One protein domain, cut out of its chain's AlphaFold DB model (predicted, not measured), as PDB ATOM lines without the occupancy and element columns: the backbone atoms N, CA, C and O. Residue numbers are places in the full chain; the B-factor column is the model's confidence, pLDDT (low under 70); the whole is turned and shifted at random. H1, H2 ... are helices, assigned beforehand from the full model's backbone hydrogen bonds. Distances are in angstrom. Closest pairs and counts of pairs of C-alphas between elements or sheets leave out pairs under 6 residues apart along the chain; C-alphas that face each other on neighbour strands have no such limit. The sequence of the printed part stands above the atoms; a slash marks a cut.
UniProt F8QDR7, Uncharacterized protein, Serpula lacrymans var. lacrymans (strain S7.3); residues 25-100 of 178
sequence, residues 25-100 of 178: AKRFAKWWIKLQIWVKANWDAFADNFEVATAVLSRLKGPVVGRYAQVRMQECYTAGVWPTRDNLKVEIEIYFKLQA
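AT A GLANCE: This is residues 25 to 100 of the 178 residues of an uncharacterized protein of Serpula lacrymans var. lacrymans (strain S7.3) (UniProt F8QDR7). The longest helix, H1, and H4 run loosely side by side in opposite ways, and H3 lies away from H1 across the short helix H2. H2 sits at one end of this loose frame, between H1 and H3, and meets a part of each of the three longer helices. The printed part has 76 residues with four named helices, H1, H2, H3 and H4 along the chain, and no named strand, so its class is all helix. It is compact, with a radius of gyration of the C-alphas of 12.1 A, and spans 32 by 28 by 18 A.

IN THESE COORDINATES: Find C-alpha 25 at (-23.441, 70.764, -1.859); from there H1 runs 24.1 A through residues 25 to 41. H2 holds residues 49 to 57. Look for H3 at residues 65 to 79, 20.9 A long. H4, residues 85 to 100, runs 22.5 A to C-alpha 100 at (-25.884, 77.733, -0.403).

HOW THE PARTS SIT: Start at H1: its residues 35 to 39 alone only just touch H2, with 3 pairs of C-alphas within 8 A, the closest Val 39 and Val 56 at 7.6 A. This helical hairpin has a shallow tilt of 32 degrees, only just short of steep. H1 and H4 are close but not clearly touching, at a shallow tilt of 7 degrees, opposite ways; their closest C-alphas, Ala 25 and Ala 100, are 7.5 A apart. H2, the hub, touches residues 69 to 73 of H3, closest at the C-alphas of Leu 57 and Ala 69, 5.2 A, in a second helical hairpin at 23 degrees. It touches residues 85 to 88 of H4, closest at the C-alphas of Val 52 and Arg 85, 6.7 A, the same way at 26 degrees. H3 and H4 are near each other; H1 and H3 are apart. In H2, H3 and H4 every O i to N i+4 pair is within hydrogen-bond range; in H1, 12 of 13 are.

THE WHOLE: The C-alphas farthest apart, Lys 26 and Gly 80, are 34.8 A apart. The printed part has no cut, and no link is long. In this model, look for pLDDT under 70 at residues 25 to 26.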
ATOM      1  N   ALA A  25     -22.088  71.315  -1.735       60.62
ATOM      2  CA  ALA A  25     -23.441  70.764  -1.859       60.62
ATOM      3  C   ALA A  25     -23.443  69.224  -1.876       60.62
ATOM      4  O   ALA A  25     -24.201  68.587  -1.148       60.62
ATOM      5  N   LYS A  26     -22.516  68.610  -2.627       64.12
ATOM      6  CA  LYS A  26     -22.351  67.144  -2.671       64.12
ATOM      7  C   LYS A  26     -21.929  66.564  -1.318       64.12
ATOM      8  O   LYS A  26     -22.387  65.486  -0.938       64.12
ATOM      9  N   ARG A  27     -21.064  67.267  -0.578       70.81
ATOM     10  CA  ARG A  27     -20.650  66.865   0.776       70.81
ATOM     11  C   ARG A  27     -21.790  66.997   1.779       70.81
ATOM     12  O   ARG A  27     -21.977  66.065   2.554       70.81
ATOM     13  N   PHE A  28     -22.561  68.084   1.722       72.75
ATOM     14  CA  PHE A  28     -23.739  68.262   2.567       72.75
ATOM     15  C   PHE A  28     -24.767  67.168   2.302       72.75
ATOM     16  O   PHE A  28     -25.100  66.456   3.233       72.75
ATOM     17  N   ALA A  29     -25.180  66.938   1.052       77.12
ATOM     18  CA  ALA A  29     -26.154  65.894   0.724       77.12
ATOM     19  C   ALA A  29     -25.709  64.502   1.216       77.12
ATOM     20  O   ALA A  29     -26.483  63.777   1.841       77.12
ATOM     21  N   LYS A  30     -24.429  64.153   1.006       81.94
ATOM     22  CA  LYS A  30     -23.852  62.881   1.470       81.94
ATOM     23  C   LYS A  30     -23.786  62.774   2.995       81.94
ATOM     24  O   LYS A  30     -23.948  61.683   3.536       81.94
ATOM     25  N   TRP A  31     -23.478  63.858   3.694       83.81
ATOM     26  CA  TRP A  31     -23.444  63.872   5.154       83.81
ATOM     27  C   TRP A  31     -24.864  63.889   5.747       83.81
ATOM     28  O   TRP A  31     -25.146  63.142   6.679       83.81
ATOM     29  N   TRP A  32     -25.777  64.645   5.142       84.25
ATOM     30  CA  TRP A  32     -27.163  64.803   5.562       84.25
ATOM     31  C   TRP A  32     -27.924  63.483   5.493       84.25
ATOM     32  O   TRP A  32     -28.530  63.077   6.481       84.25
ATOM     33  N   ILE A  33     -27.792  62.737   4.389       87.06
ATOM     34  CA  ILE A  33     -28.425  61.418   4.277       87.06
ATOM     35  C   ILE A  33     -27.887  60.430   5.323       87.06
ATOM     36  O   ILE A  33     -28.651  59.657   5.893       87.06
ATOM     37  N   LYS A  34     -26.587  60.491   5.654       88.19
ATOM     38  CA  LYS A  34     -26.001  59.664   6.723       88.19
ATOM     39  C   LYS A  34     -26.578  60.014   8.090       88.19
ATOM     40  O   LYS A  34     -26.856  59.110   8.872       88.19
ATOM     41  N   LEU A  35     -26.759  61.303   8.377       86.88
ATOM     42  CA  LEU A  35     -27.369  61.750   9.624       86.88
ATOM     43  C   LEU A  35     -28.831  61.297   9.714       86.88
ATOM     44  O   LEU A  35     -29.228  60.754  10.739       86.88
ATOM     45  N   GLN A  36     -29.601  61.432   8.633       85.06
ATOM     46  CA  GLN A  36     -30.992  60.977   8.576       85.06
ATOM     47  C   GLN A  36     -31.131  59.467   8.800       85.06
ATOM     48  O   GLN A  36     -32.001  59.042   9.561       85.06
ATOM     49  N   ILE A  37     -30.267  58.660   8.170       90.31
ATOM     50  CA  ILE A  37     -30.220  57.207   8.387       90.31
ATOM     51  C   ILE A  37     -29.879  56.905   9.845       90.31
ATOM     52  O   ILE A  37     -30.546  56.079  10.458       90.31
ATOM     53  N   TRP A  38     -28.883  57.588  10.414       90.62
ATOM     54  CA  TRP A  38     -28.495  57.375  11.804       90.62
ATOM     55  C   TRP A  38     -29.636  57.694  12.775       90.62
ATOM     56  O   TRP A  38     -29.951  56.856  13.609       90.62
ATOM     57  N   VAL A  39     -30.307  58.842  12.637       86.88
ATOM     58  CA  VAL A  39     -31.456  59.189  13.493       86.88
ATOM     59  C   VAL A  39     -32.558  58.137  13.368       86.88
ATOM     60  O   VAL A  39     -33.094  57.691  14.373       86.88
ATOM     61  N   LYS A  40     -32.869  57.691  12.141       87.44
ATOM     62  CA  LYS A  40     -33.891  56.661  11.909       87.44
ATOM     63  C   LYS A  40     -33.502  55.306  12.512       87.44
ATOM     64  O   LYS A  40     -34.370  54.613  13.022       87.44
ATOM     65  N   ALA A  41     -32.225  54.936  12.456       89.50
ATOM     66  CA  ALA A  41     -31.723  53.681  13.012       89.50
ATOM     67  C   ALA A  41     -31.655  53.675  14.549       89.50
ATOM     68  O   ALA A  41     -31.613  52.606  15.138       89.50
ATOM     69  N   ASN A  42     -31.635  54.850  15.185       87.00
ATOM     70  CA  ASN A  42     -31.582  54.999  16.643       87.00
ATOM     71  C   ASN A  42     -32.923  55.491  17.214       87.00
ATOM     72  O   ASN A  42     -32.951  56.009  18.320       87.00
ATOM     73  N   TRP A  43     -34.023  55.365  16.459       81.00
ATOM     74  CA  TRP A  43     -35.322  55.949  16.816       81.00
ATOM     75  C   TRP A  43     -35.804  55.524  18.206       81.00
ATOM     76  O   TRP A  43     -36.149  56.380  19.012       81.00
ATOM     77  N   ASP A  44     -35.732  54.228  18.505       86.62
ATOM     78  CA  ASP A  44     -36.205  53.659  19.773       86.62
ATOM     79  C   ASP A  44     -35.305  54.010  20.973       86.62
ATOM     80  O   ASP A  44     -35.657  53.724  22.113       86.62
ATOM     81  N   ALA A  45     -34.136  54.615  20.727       87.81
ATOM     82  CA  ALA A  45     -33.218  55.062  21.770       87.81
ATOM     83  C   ALA A  45     -33.503  56.492  22.256       87.81
ATOM     84  O   ALA A  45     -32.858  56.923  23.208       87.81
ATOM     85  N   PHE A  46     -34.417  57.225  21.608       89.75
ATOM     86  CA  PHE A  46     -34.796  58.577  22.010       89.75
ATOM     87  C   PHE A  46     -36.169  58.572  22.687       89.75
ATOM     88  O   PHE A  46     -37.160  58.154  22.090       89.75
ATOM     89  N   ALA A  47     -36.235  59.070  23.918       90.38
ATOM     90  CA  ALA A  47     -37.454  59.128  24.716       90.38
ATOM     91  C   ALA A  47     -38.369  60.303  24.332       90.38
ATOM     92  O   ALA A  47     -39.590  60.204  24.464       90.38
ATOM     93  N   ASP A  48     -37.802  61.418  23.859       92.75
ATOM     94  CA  ASP A  48     -38.549  62.643  23.578       92.75
ATOM     95  C   ASP A  48     -37.900  63.542  22.500       92.75
ATOM     96  O   ASP A  48     -36.855  63.245  21.911       92.75
ATOM     97  N   ASN A  49     -38.546  64.682  22.222       93.44
ATOM     98  CA  ASN A  49     -38.043  65.680  21.275       93.44
ATOM     99  C   ASN A  49     -36.730  66.336  21.732       93.44
ATOM    100  O   ASN A  49     -35.948  66.757  20.880       93.44
ATOM    101  N   PHE A  50     -36.481  66.436  23.043       94.38
ATOM    102  CA  PHE A  50     -35.241  66.993  23.583       94.38
ATOM    103  C   PHE A  50     -34.055  66.104  23.206       94.38
ATOM    104  O   PHE A  50     -33.071  66.597  22.645       94.38
ATOM    105  N   GLU A  51     -34.157  64.797  23.433       94.50
ATOM    106  CA  GLU A  51     -33.090  63.843  23.128       94.50
ATOM    107  C   GLU A  51     -32.807  63.772  21.623       94.50
ATOM    108  O   GLU A  51     -31.647  63.829  21.205       94.50
ATOM    109  N   VAL A  52     -33.850  63.745  20.781       92.38
ATOM    110  CA  VAL A  52     -33.666  63.767  19.319       92.38
ATOM    111  C   VAL A  52     -32.989  65.064  18.871       92.38
ATOM    112  O   VAL A  52     -32.018  65.031  18.107       92.38
ATOM    113  N   ALA A  53     -33.491  66.216  19.318       93.62
ATOM    114  CA  ALA A  53     -32.993  67.511  18.876       93.62
ATOM    115  C   ALA A  53     -31.553  67.757  19.340       93.62
ATOM    116  O   ALA A  53     -30.716  68.171  18.537       93.62
ATOM    117  N   THR A  54     -31.227  67.442  20.594       94.38
ATOM    118  CA  THR A  54     -29.855  67.557  21.107       94.38
ATOM    119  C   THR A  54     -28.901  66.617  20.375       94.38
ATOM    120  O   THR A  54     -27.848  67.064  19.918       94.38
ATOM    121  N   ALA A  55     -29.283  65.356  20.146       92.56
ATOM    122  CA  ALA A  55     -28.460  64.398  19.411       92.56
ATOM    123  C   ALA A  55     -28.166  64.847  17.968       92.56
ATOM    124  O   ALA A  55     -27.042  64.693  17.476       92.56
ATOM    125  N   VAL A  56     -29.162  65.422  17.285       91.75
ATOM    126  CA  VAL A  56     -29.006  65.978  15.934       91.75
ATOM    127  C   VAL A  56     -28.119  67.224  15.953       91.75
ATOM    128  O   VAL A  56     -27.135  67.275  15.212       91.75
ATOM    129  N   LEU A  57     -28.424  68.202  16.812       91.94
ATOM    130  CA  LEU A  57     -27.710  69.480  16.880       91.94
ATOM    131  C   LEU A  57     -26.244  69.296  17.311       91.94
ATOM    132  O   LEU A  57     -25.357  69.881  16.696       91.94
ATOM    133  N   SER A  58     -25.933  68.397  18.252       91.50
ATOM    134  CA  SER A  58     -24.544  68.100  18.662       91.50
ATOM    135  C   SER A  58     -23.672  67.515  17.544       91.50
ATOM    136  O   SER A  58     -22.437  67.547  17.617       91.50
ATOM    137  N   ARG A  59     -24.292  66.949  16.502       89.44
ATOM    138  CA  ARG A  59     -23.594  66.403  15.330       89.44
ATOM    139  C   ARG A  59     -23.356  67.444  14.238       89.44
ATOM    140  O   ARG A  59     -22.569  67.178  13.326       89.44
ATOM    141  N   LEU A  60     -23.974  68.621  14.332       87.88
ATOM    142  CA  LEU A  60     -23.713  69.756  13.453       87.88
ATOM    143  C   LEU A  60     -22.418  70.446  13.900       87.88
ATOM    144  O   LEU A  60     -22.401  71.247  14.827       87.88
ATOM    145  N   LYS A  61     -21.302  70.116  13.245       82.50
ATOM    146  CA  LYS A  61     -19.978  70.667  13.573       82.50
ATOM    147  C   LYS A  61     -19.384  71.424  12.392       82.50
ATOM    148  O   LYS A  61     -19.507  70.994  11.247       82.50
ATOM    149  N   GLY A  62     -18.713  72.536  12.682       81.00
ATOM    150  CA  GLY A  62     -18.034  73.378  11.696       81.00
ATOM    151  C   GLY A  62     -18.391  74.862  11.831       81.00
ATOM    152  O   GLY A  62     -19.322  75.213  12.553       81.00
ATOM    153  N   PRO A  63     -17.682  75.749  11.117       76.75
ATOM    154  CA  PRO A  63     -17.747  77.196  11.344       76.75
ATOM    155  C   PRO A  63     -19.103  77.834  11.021       76.75
ATOM    156  O   PRO A  63     -19.419  78.899  11.544       76.75
ATOM    157  N   VAL A  64     -19.910  77.220  10.157       78.19
ATOM    158  CA  VAL A  64     -21.247  77.729   9.803       78.19
ATOM    159  C   VAL A  64     -22.317  76.954  10.569       78.19
ATOM    160  O   VAL A  64     -23.070  77.506  11.362       78.19
ATOM    161  N   VAL A  65     -22.311  75.634  10.406       81.38
ATOM    162  CA  VAL A  65     -23.369  74.742  10.897       81.38
ATOM    163  C   VAL A  65     -23.298  74.508  12.403       81.38
ATOM    164  O   VAL A  65     -24.322  74.305  13.040       81.38
ATOM    165  N   GLY A  66     -22.094  74.579  12.978       87.12
ATOM    166  CA  GLY A  66     -21.893  74.510  14.422       87.12
ATOM    167  C   GLY A  66     -22.334  75.784  15.131       87.12
ATOM    168  O   GLY A  66     -22.875  75.696  16.225       87.12
ATOM    169  N   ARG A  67     -22.197  76.956  14.489       86.62
ATOM    170  CA  ARG A  67     -22.752  78.208  15.028       86.62
ATOM    171  C   ARG A  67     -24.273  78.179  15.045       86.62
ATOM    172  O   ARG A  67     -24.854  78.480  16.080       86.62
ATOM    173  N   TYR A  68     -24.897  77.747  13.947       89.56
ATOM    174  CA  TYR A  68     -26.341  77.501  13.927       89.56
ATOM    175  C   TYR A  68     -26.756  76.562  15.067       89.56
ATOM    176  O   TYR A  68     -27.640  76.901  15.843       89.56
ATOM    177  N   ALA A  69     -26.073  75.426  15.226       92.31
ATOM    178  CA  ALA A  69     -26.422  74.455  16.255       92.31
ATOM    179  C   ALA A  69     -26.274  74.995  17.678       92.31
ATOM    180  O   ALA A  69     -27.134  74.739  18.513       92.31
ATOM    181  N   GLN A  70     -25.219  75.767  17.938       93.44
ATOM    182  CA  GLN A  70     -24.996  76.411  19.228       93.44
ATOM    183  C   GLN A  70     -26.111  77.408  19.557       93.44
ATOM    184  O   GLN A  70     -26.680  77.343  20.645       93.44
ATOM    185  N   VAL A  71     -26.445  78.298  18.617       94.12
ATOM    186  CA  VAL A  71     -27.529  79.277  18.790       94.12
ATOM    187  C   VAL A  71     -28.858  78.555  18.995       94.12
ATOM    188  O   VAL A  71     -29.567  78.834  19.957       94.12
ATOM    189  N   ARG A  72     -29.152  77.557  18.159       94.62
ATOM    190  CA  ARG A  72     -30.414  76.821  18.219       94.62
ATOM    191  C   ARG A  72     -30.575  76.020  19.510       94.62
ATOM    192  O   ARG A  72     -31.651  76.027  20.098       94.62
ATOM    193  N   MET A  73     -29.509  75.366  19.983       94.75
ATOM    194  CA  MET A  73     -29.510  74.684  21.283       94.75
ATOM    195  C   MET A  73     -29.786  75.662  22.427       94.75
ATOM    196  O   MET A  73     -30.576  75.341  23.312       94.75
ATOM    197  N   GLN A  74     -29.176  76.850  22.395       96.19
ATOM    198  CA  GLN A  74     -29.394  77.871  23.415       96.19
ATOM    199  C   GLN A  74     -30.839  78.389  23.408       96.19
ATOM    200  O   GLN A  74     -31.446  78.497  24.468       96.19
ATOM    201  N   GLU A  75     -31.405  78.668  22.233       95.94
ATOM    202  CA  GLU A  75     -32.801  79.102  22.091       95.94
ATOM    203  C   GLU A  75     -33.785  78.066  22.638       95.94
ATOM    204  O   GLU A  75     -34.663  78.414  23.425       95.94
ATOM    205  N   CYS A  76     -33.631  76.793  22.256       96.06
ATOM    206  CA  CYS A  76     -34.477  75.708  22.758       96.06
ATOM    207  C   CYS A  76     -34.371  75.563  24.276       96.06
ATOM    208  O   CYS A  76     -35.386  75.401  24.952       96.06
ATOM    209  N   TYR A  77     -33.153  75.665  24.812       94.75
ATOM    210  CA  TYR A  77     -32.915  75.587  26.246       94.75
ATOM    211  C   TYR A  77     -33.574  76.748  27.000       94.75
ATOM    212  O   TYR A  77     -34.273  76.523  27.983       94.75
ATOM    213  N   THR A  78     -33.410  77.984  26.520       97.19
ATOM    214  CA  THR A  78     -34.008  79.174  27.140       97.19
ATOM    215  C   THR A  78     -35.535  79.187  27.021       97.19
ATOM    216  O   THR A  78     -36.210  79.589  27.962       97.19
ATOM    217  N   ALA A  79     -36.089  78.733  25.894       96.31
ATOM    218  CA  ALA A  79     -37.534  78.675  25.685       96.31
ATOM    219  C   ALA A  79     -38.209  77.488  26.397       96.31
ATOM    220  O   ALA A  79     -39.427  77.490  26.553       96.31
ATOM    221  N   GLY A  80     -37.449  76.454  26.780       95.38
ATOM    222  CA  GLY A  80     -37.996  75.198  27.301       95.38
ATOM    223  C   GLY A  80     -38.789  74.392  26.263       95.38
ATOM    224  O   GLY A  80     -39.549  73.499  26.629       95.38
ATOM    225  N   VAL A  81     -38.634  74.702  24.970       94.94
ATOM    226  CA  VAL A  81     -39.387  74.088  23.868       94.94
ATOM    227  C   VAL A  81     -38.422  73.490  22.855       94.94
ATOM    228  O   VAL A  81     -37.570  74.180  22.288       94.94
ATOM    229  N   TRP A  82     -38.601  72.198  22.589       96.25
ATOM    230  CA  TRP A  82     -37.761  71.433  21.673       96.25
ATOM    231  C   TRP A  82     -38.530  71.067  20.402       96.25
ATOM    232  O   TRP A  82     -39.680  70.627  20.488       96.25
ATOM    233  N   PRO A  83     -37.928  71.259  19.214       94.69
ATOM    234  CA  PRO A  83     -38.597  70.970  17.957       94.69
ATOM    235  C   PRO A  83     -38.820  69.468  17.804       94.69
ATOM    236  O   PRO A  83     -37.991  68.650  18.202       94.69
ATOM    237  N   THR A  84     -39.917  69.104  17.144       91.88
ATOM    238  CA  THR A  84     -40.084  67.735  16.652       91.88
ATOM    239  C   THR A  84     -38.993  67.419  15.634       91.88
ATOM    240  O   THR A  84     -38.441  68.314  14.983       91.88
ATOM    241  N   ARG A  85     -38.712  66.130  15.433       86.19
ATOM    242  CA  ARG A  85     -37.765  65.680  14.405       86.19
ATOM    243  C   ARG A  85     -38.060  66.278  13.030       86.19
ATOM    244  O   ARG A  85     -37.131  66.709  12.350       86.19
ATOM    245  N   ASP A  86     -39.320  66.252  12.606       88.56
ATOM    246  CA  ASP A  86     -39.697  66.692  11.262       88.56
ATOM    247  C   ASP A  86     -39.547  68.206  11.112       88.56
ATOM    248  O   ASP A  86     -39.003  68.663  10.106       88.56
ATOM    249  N   ASN A  87     -39.896  68.974  12.148       91.88
ATOM    250  CA  ASN A  87     -39.673  70.418  12.159       91.88
ATOM    251  C   ASN A  87     -38.177  70.741  12.115       91.88
ATOM    252  O   ASN A  87     -37.753  71.552  11.297       91.88
ATOM    253  N   LEU A  88     -37.365  70.057  12.927       90.69
ATOM    254  CA  LEU A  88     -35.916  70.246  12.941       90.69
ATOM    255  C   LEU A  88     -35.279  69.881  11.592       90.69
ATOM    256  O   LEU A  88     -34.381  70.569  11.110       90.69
ATOM    257  N   LYS A  89     -35.759  68.810  10.952       88.00
ATOM    258  CA  LYS A  89     -35.312  68.409   9.615       88.00
ATOM    259  C   LYS A  89     -35.592  69.508   8.590       88.00
ATOM    260  O   LYS A  89     -34.686  69.862   7.839       88.00
ATOM    261  N   VAL A  90     -36.823  70.018   8.550       89.44
ATOM    262  CA  VAL A  90     -37.228  71.075   7.612       89.44
ATOM    263  C   VAL A  90     -36.423  72.349   7.858       89.44
ATOM    264  O   VAL A  90     -35.892  72.923   6.911       89.44
ATOM    265  N   GLU A  91     -36.271  72.749   9.121       91.19
ATOM    266  CA  GLU A  91     -35.505  73.932   9.523       91.19
ATOM    267  C   GLU A  91     -34.054  73.858   9.023       91.19
ATOM    268  O   GLU A  91     -33.572  74.776   8.355       91.19
ATOM    269  N   ILE A  92     -33.380  72.727   9.263       86.38
ATOM    270  CA  ILE A  92     -32.009  72.501   8.802       86.38
ATOM    271  C   ILE A  92     -31.947  72.504   7.267       86.38
ATOM    272  O   ILE A  92     -31.085  73.157   6.682       86.38
ATOM    273  N   GLU A  93     -32.857  71.816   6.577       84.94
ATOM    274  CA  GLU A  93     -32.861  71.795   5.108       84.94
ATOM    275  C   GLU A  93     -33.038  73.194   4.502       84.94
ATOM    276  O   GLU A  93     -32.353  73.522   3.531       84.94
ATOM    277  N   ILE A  94     -33.907  74.026   5.082       85.44
ATOM    278  CA  ILE A  94     -34.109  75.417   4.662       85.44
ATOM    279  C   ILE A  94     -32.847  76.240   4.920       85.44
ATOM    280  O   ILE A  94     -32.348  76.890   3.999       85.44
ATOM    281  N   TYR A  95     -32.293  76.176   6.132       83.56
ATOM    282  CA  TYR A  95     -31.106  76.944   6.505       83.56
ATOM    283  C   TYR A  95     -29.933  76.682   5.553       83.56
ATOM    284  O   TYR A  95     -29.287  77.611   5.066       83.56
ATOM    285  N   PHE A  96     -29.675  75.415   5.227       79.94
ATOM    286  CA  PHE A  96     -28.568  75.049   4.346       79.94
ATOM    287  C   PHE A  96     -28.801  75.406   2.878       79.94
ATOM    288  O   PHE A  96     -27.837  75.745   2.190       79.94
ATOM    289  N   LYS A  97     -30.047  75.347   2.391       81.12
ATOM    290  CA  LYS A  97     -30.389  75.827   1.043       81.12
ATOM    291  C   LYS A  97     -30.159  77.331   0.937       81.12
ATOM    292  O   LYS A  97     -29.412  77.759   0.061       81.12
ATOM    293  N   LEU A  98     -30.687  78.097   1.892       80.06
ATOM    294  CA  LEU A  98     -30.484  79.545   1.960       80.06
ATOM    295  C   LEU A  98     -28.997  79.903   2.059       80.06
ATOM    296  O   LEU A  98     -28.526  80.811   1.378       80.06
ATOM    297  N   GLN A  99     -28.220  79.168   2.856       81.06
ATOM    298  CA  GLN A  99     -26.782  79.405   2.944       81.06
ATOM    299  C   GLN A  99     -26.052  79.089   1.631       81.06
ATOM    300  O   GLN A  99     -25.109  79.792   1.279       81.06
ATOM    301  N   ALA A 100     -26.465  78.054   0.896       80.56
ATOM    302  CA  ALA A 100     -25.884  77.733  -0.403       80.56
ATOM    303  C   ALA A 100     -26.191  78.810  -1.455       80.56
ATOM    304  O   ALA A 100     -25.312  79.145  -2.247       80.56
TER     305      ALA A 100